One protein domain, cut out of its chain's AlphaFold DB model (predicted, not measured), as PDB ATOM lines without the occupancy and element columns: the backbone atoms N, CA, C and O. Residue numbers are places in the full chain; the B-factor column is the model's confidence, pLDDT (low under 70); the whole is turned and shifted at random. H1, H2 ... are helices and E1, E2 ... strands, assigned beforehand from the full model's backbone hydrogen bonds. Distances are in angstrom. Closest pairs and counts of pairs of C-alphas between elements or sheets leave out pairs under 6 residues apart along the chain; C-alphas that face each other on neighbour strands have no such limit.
ATOM      1  N   LYS A   9      42.609  18.814 -11.277       88.62
ATOM      2  CA  LYS A   9      43.898  18.298 -10.834       88.62
ATOM      3  C   LYS A   9      44.368  17.247 -11.825       88.62
ATOM      4  O   LYS A   9      43.622  16.322 -12.132       88.62
ATOM      5  N   PHE A  10      45.605  17.364 -12.285       90.38
ATOM      6  CA  PHE A  10      46.231  16.293 -13.047       90.38
ATOM      7  C   PHE A  10      46.660  15.164 -12.104       90.38
ATOM      8  O   PHE A  10      47.436  15.386 -11.170       90.38
ATOM      9  N   ASP A  11      46.137  13.966 -12.335       90.50
ATOM     10  CA  ASP A  11      46.516  12.745 -11.637       90.50
ATOM     11  C   ASP A  11      47.452  11.937 -12.536       90.50
ATOM     12  O   ASP A  11      47.059  11.463 -13.602       90.50
ATOM     13  N   ARG A  12      48.721  11.834 -12.132       92.69
ATOM     14  CA  ARG A  12      49.743  11.126 -12.906       92.69
ATOM     15  C   ARG A  12      49.627   9.627 -12.670       92.69
ATOM     16  O   ARG A  12      49.804   9.171 -11.544       92.69
ATOM     17  N   GLU A  13      49.501   8.871 -13.751       93.31
ATOM     18  CA  GLU A  13      49.456   7.410 -13.711       93.31
ATOM     19  C   GLU A  13      50.820   6.774 -13.986       93.31
ATOM     20  O   GLU A  13      51.262   5.907 -13.234       93.31
ATOM     21  N   ARG A  14      51.503   7.190 -15.062       94.38
ATOM     22  CA  ARG A  14      52.773   6.580 -15.489       94.38
ATOM     23  C   ARG A  14      53.665   7.531 -16.283       94.38
ATOM     24  O   ARG A  14      53.283   8.658 -16.587       94.38
ATOM     25  N   ILE A  15      54.856   7.047 -16.619       96.06
ATOM     26  CA  ILE A  15      55.755   7.650 -17.607       96.06
ATOM     27  C   ILE A  15      55.895   6.643 -18.751       96.06
ATOM     28  O   ILE A  15      56.042   5.446 -18.490       96.06
ATOM     29  N   ASP A  16      55.755   7.099 -19.991       94.50
ATOM     30  CA  ASP A  16      55.896   6.248 -21.173       94.50
ATOM     31  C   ASP A  16      57.379   6.052 -21.576       94.50
ATOM     32  O   ASP A  16      58.266   6.679 -20.992       94.50
ATOM     33  N   PRO A  17      57.682   5.153 -22.534       96.00
ATOM     34  CA  PRO A  17      59.060   4.890 -22.963       96.00
ATOM     35  C   PRO A  17      59.787   6.098 -23.567       96.00
ATOM     36  O   PRO A  17      61.016   6.134 -23.537       96.00
ATOM     37  N   ASP A  18      59.045   7.078 -24.082       96.19
ATOM     38  CA  ASP A  18      59.578   8.313 -24.661       96.19
ATOM     39  C   ASP A  18      59.801   9.403 -23.591       96.19
ATOM     40  O   ASP A  18      60.320  10.481 -23.883       96.19
ATOM     41  N   GLY A  19      59.449   9.119 -22.331       94.81
ATOM     42  CA  GLY A  19      59.617  10.016 -21.191       94.81
ATOM     43  C   GLY A  19      58.431  10.950 -20.940       94.81
ATOM     44  O   GLY A  19      58.532  11.833 -20.084       94.81
ATOM     45  N   ASN A  20      57.300  10.772 -21.628       95.12
ATOM     46  CA  ASN A  20      56.116  11.593 -21.402       95.12
ATOM     47  C   ASN A  20      55.362  11.144 -20.154       95.12
ATOM     48  O   ASN A  20      55.225   9.955 -19.856       95.12
ATOM     49  N   VAL A  21      54.804  12.115 -19.437       95.69
ATOM     50  CA  VAL A  21      53.954  11.860 -18.278       95.69
ATOM     51  C   VAL A  21      52.526  11.584 -18.745       95.69
ATOM     52  O   VAL A  21      51.877  12.454 -19.317       95.69
ATOM     53  N   VAL A  22      52.022  10.387 -18.450       95.50
ATOM     54  CA  VAL A  22      50.660   9.956 -18.781       95.50
ATOM     55  C   VAL A  22      49.794   9.994 -17.525       95.50
ATOM     56  O   VAL A  22      50.201   9.532 -16.456       95.50
ATOM     57  N   GLY A  23      48.592  10.544 -17.653       93.44
ATOM     58  CA  GLY A  23      47.632  10.695 -16.567       93.44
ATOM     59  C   GLY A  23      46.338  11.342 -17.048       93.44
ATOM     60  O   GLY A  23      46.165  11.573 -18.246       93.44
ATOM     61  N   GLU A  24      45.449  11.660 -16.113       91.19
ATOM     62  CA  GLU A  24      44.135  12.236 -16.403       91.19
ATOM     63  C   GLU A  24      43.862  13.504 -15.586       91.19
ATOM     64  O   GLU A  24      44.276  13.635 -14.432       91.19
ATOM     65  N   PHE A  25      43.142  14.461 -16.177       89.44
ATOM     66  CA  PHE A  25      42.625  15.610 -15.440       89.44
ATOM     67  C   PHE A  25      41.334  15.221 -14.730       89.44
ATOM     68  O   PHE A  25      40.323  14.936 -15.367       89.44
ATOM     69  N   LYS A  26      41.357  15.262 -13.400       88.81
ATOM     70  CA  LYS A  26      40.186  15.022 -12.560       88.81
ATOM     71  C   LYS A  26      39.582  16.337 -12.102       88.81
ATOM     72  O   LYS A  26      40.329  17.209 -11.648       88.81
ATOM     73  N   PRO A  27      38.252  16.487 -12.146       89.38
ATOM     74  CA  PRO A  27      37.609  17.609 -11.488       89.38
ATOM     75  C   PRO A  27      37.897  17.586  -9.989       89.38
ATOM     76  O   PRO A  27      37.839  16.539  -9.340       89.38
ATOM     77  N   SER A  28      38.197  18.754  -9.427       86.88
ATOM     78  CA  SER A  28      38.490  18.891  -8.000       86.88
ATOM     79  C   SER A  28      37.240  18.806  -7.120       86.88
ATOM     80  O   SER A  28      37.368  18.695  -5.903       86.88
ATOM     81  N   GLY A  29      36.035  18.829  -7.699       84.88
ATOM     82  CA  GLY A  29      34.776  18.971  -6.958       84.88
ATOM     83  C   GLY A  29      34.323  20.426  -6.799       84.88
ATOM     84  O   GLY A  29      33.222  20.677  -6.317       84.88
ATOM     85  N   ILE A  30      35.157  21.399  -7.178       86.56
ATOM     86  CA  ILE A  30      34.859  22.825  -7.020       86.56
ATOM     87  C   ILE A  30      34.112  23.335  -8.256       86.56
ATOM     88  O   ILE A  30      34.647  23.318  -9.363       86.56
ATOM     89  N   ARG A  31      32.896  23.863  -8.061       86.62
ATOM     90  CA  ARG A  31      32.145  24.579  -9.106       86.62
ATOM     91  C   ARG A  31      32.590  26.048  -9.146       86.62
ATOM     92  O   ARG A  31      32.351  26.777  -8.179       86.62
ATOM     93  N   PRO A  32      33.228  26.521 -10.230       85.81
ATOM     94  CA  PRO A  32      33.726  27.888 -10.277       85.81
ATOM     95  C   PRO A  32      32.577  28.891 -10.440       85.81
ATOM     96  O   PRO A  32      31.592  28.639 -11.128       85.81
ATOM     97  N   LYS A  33      32.730  30.086  -9.855       84.69
ATOM     98  CA  LYS A  33      31.698  31.147  -9.882       84.69
ATOM     99  C   LYS A  33      31.314  31.607 -11.293       84.69
ATOM    100  O   LYS A  33      30.213  32.105 -11.499       84.69
ATOM    101  N   ILE A  34      32.220  31.467 -12.264       85.12
ATOM    102  CA  ILE A  34      31.948  31.826 -13.661       85.12
ATOM    103  C   ILE A  34      30.967  30.857 -14.335       85.12
ATOM    104  O   ILE A  34      30.312  31.256 -15.292       85.12
ATOM    105  N   SER A  35      30.799  29.629 -13.824       87.19
ATOM    106  CA  SER A  35      29.864  28.651 -14.392       87.19
ATOM    107  C   SER A  35      28.429  29.172 -14.417       87.19
ATOM    108  O   SER A  35      27.744  29.010 -15.420       87.19
ATOM    109  N   ASP A  36      27.993  29.879 -13.370       86.19
ATOM    110  CA  ASP A  36      26.656  30.487 -13.339       86.19
ATOM    111  C   ASP A  36      26.517  31.621 -14.366       86.19
ATOM    112  O   ASP A  36      25.438  31.856 -14.909       86.19
ATOM    113  N   HIS A  37      27.605  32.343 -14.649       89.94
ATOM    114  CA  HIS A  37      27.608  33.390 -15.666       89.94
ATOM    115  C   HIS A  37      27.505  32.786 -17.070       89.94
ATOM    116  O   HIS A  37      26.693  33.246 -17.864       89.94
ATOM    117  N   LEU A  38      28.268  31.727 -17.344       89.62
ATOM    118  CA  LEU A  38      28.219  30.986 -18.606       89.62
ATOM    119  C   LEU A  38      26.829  30.385 -18.852       89.62
ATOM    120  O   LEU A  38      26.280  30.558 -19.939       89.62
ATOM    121  N   GLN A  39      26.211  29.805 -17.819       89.31
ATOM    122  CA  GLN A  39      24.861  29.248 -17.904       89.31
ATOM    123  C   GLN A  39      23.814  30.307 -18.277       89.31
ATOM    124  O   GLN A  39      22.946  30.051 -19.110       89.31
ATOM    125  N   ARG A  40      23.910  31.525 -17.722       91.06
ATOM    126  CA  ARG A  40      23.017  32.647 -18.085       91.06
ATOM    127  C   ARG A  40      23.175  33.104 -19.536       91.06
ATOM    128  O   ARG A  40      22.226  33.645 -20.091       91.06
ATOM    129  N   HIS A  41      24.338  32.873 -20.142       93.50
ATOM    130  CA  HIS A  41      24.590  33.112 -21.569       93.50
ATOM    131  C   HIS A  41      24.268  31.893 -22.448       93.50
ATOM    132  O   HIS A  41      24.607  31.883 -23.627       93.50
ATOM    133  N   GLY A  42      23.613  30.868 -21.891       91.06
ATOM    134  CA  GLY A  42      23.194  29.668 -22.616       91.06
ATOM    135  C   GLY A  42      24.273  28.593 -22.761       91.06
ATOM    136  O   GLY A  42      24.061  27.625 -23.485       91.06
ATOM    137  N   ILE A  43      25.419  28.734 -22.087       90.06
ATOM    138  CA  ILE A  43      26.498  27.739 -22.091       90.06
ATOM    139  C   ILE A  43      26.357  26.863 -20.843       90.06
ATOM    140  O   ILE A  43      26.751  27.263 -19.746       90.06
ATOM    141  N   ASP A  44      25.799  25.665 -21.012       87.19
ATOM    142  CA  ASP A  44      25.733  24.661 -19.950       87.19
ATOM    143  C   ASP A  44      26.998  23.796 -19.952       87.19
ATOM    144  O   ASP A  44      27.308  23.115 -20.928       87.19
ATOM    145  N   LEU A  45      27.744  23.840 -18.850       83.12
ATOM    146  CA  LEU A  45      28.941  23.024 -18.660       83.12
ATOM    147  C   LEU A  45      28.604  21.611 -18.153       83.12
ATOM    148  O   LEU A  45      29.466  20.744 -18.182       83.12
ATOM    149  N   GLY A  46      27.370  21.346 -17.715       81.50
ATOM    150  CA  GLY A  46      26.972  20.063 -17.148       81.50
ATOM    151  C   GLY A  46      27.590  19.793 -15.770       81.50
ATOM    152  O   GLY A  46      28.761  20.056 -15.495       81.50
ATOM    153  N   GLU A  47      26.796  19.229 -14.862       76.62
ATOM    154  CA  GLU A  47      27.218  18.959 -13.477       76.62
ATOM    155  C   GLU A  47      28.362  17.932 -13.387       76.62
ATOM    156  O   GLU A  47      29.225  18.002 -12.506       76.62
ATOM    157  N   VAL A  48      28.427  17.017 -14.357       79.44
ATOM    158  CA  VAL A  48      29.441  15.958 -14.436       79.44
ATOM    159  C   VAL A  48      30.856  16.521 -14.606       79.44
ATOM    160  O   VAL A  48      31.792  15.935 -14.070       79.44
ATOM    161  N   LEU A  49      31.035  17.673 -15.269       81.88
ATOM    162  CA  LEU A  49      32.371  18.240 -15.508       81.88
ATOM    163  C   LEU A  49      33.101  18.654 -14.230       81.88
ATOM    164  O   LEU A  49      34.323  18.736 -14.252       81.88
ATOM    165  N   PHE A  50      32.380  18.917 -13.139       82.56
ATOM    166  CA  PHE A  50      32.964  19.315 -11.853       82.56
ATOM    167  C   PHE A  50      32.741  18.274 -10.753       82.56
ATOM    168  O   PHE A  50      33.219  18.461  -9.638       82.56
ATOM    169  N   SER A  51      32.041  17.180 -11.049       80.81
ATOM    170  CA  SER A  51      31.739  16.126 -10.084       80.81
ATOM    171  C   SER A  51      32.944  15.210  -9.898       80.81
ATOM    172  O   SER A  51      33.474  14.684 -10.874       80.81
TER     173      SER A  51
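AT A GLANCE: This is residues 9 to 51 of the 68 residues of an uncharacterized protein of Gemmatimonadetes bacterium (UniProt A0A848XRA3). A two-stranded hairpin, E1 and E2, makes one end of a long, thin model; beyond E2 the chain runs out to the short helix H1 near the other end, then folds back to the small helix H2, which ends near the last residue of E2. The outline is a rod, the C-alphas spanning 46 by 17 by 14 A along their three main axes, and residues 37 to 42, of which 37 to 40 belong to H1, stand free. The printed part has 43 residues with two named strands and two named helices, in the order E1, E2, H1, H2; the sheet is E1 - E2, antiparallel. The class is mixed, helices and strands, and the whole is extended, with a radius of gyration of the C-alphas of 15.0 A.

IN THESE COORDINATES: E1, residues 9 to 15, begins with C-alpha 9 at (43.898, 18.298, -10.834) and is 17.3 A long from first to last C-alpha. E2, residues 21 to 27, is 18.6 A long and ends with C-alpha 27 at (37.609, 17.609, -11.488). H1 holds residues 34 to 40 and is 10.0 A long. H2, residues 47 to 50, is 6.0 A long and ends with C-alpha 50 at (32.964, 19.315, -11.853).

HOW THE PARTS SIT: E1 and E2 form a hairpin with a tight link, antiparallel at 157 degrees between their directions. N 11 and O 24, 2.8 A apart, and N 22 and O 14, 2.8 A apart, are within hydrogen-bond range. The closest C-alphas of E2 and H2 are those of Pro 27 and Phe 50, 5.0 A apart. E1 is apart from H1 and H2, and H1 and H2 are apart. In H1 every O i to N i+4 pair is within hydrogen-bond range; H2 is too short for such a pair.

THE WHOLE: The C-alphas farthest apart are those of Pro 17 and Arg 40, 45.8 A. The printed part has no cut and no long link. The mean pLDDT of the printed part is 89.0, and no printed residue is under 70.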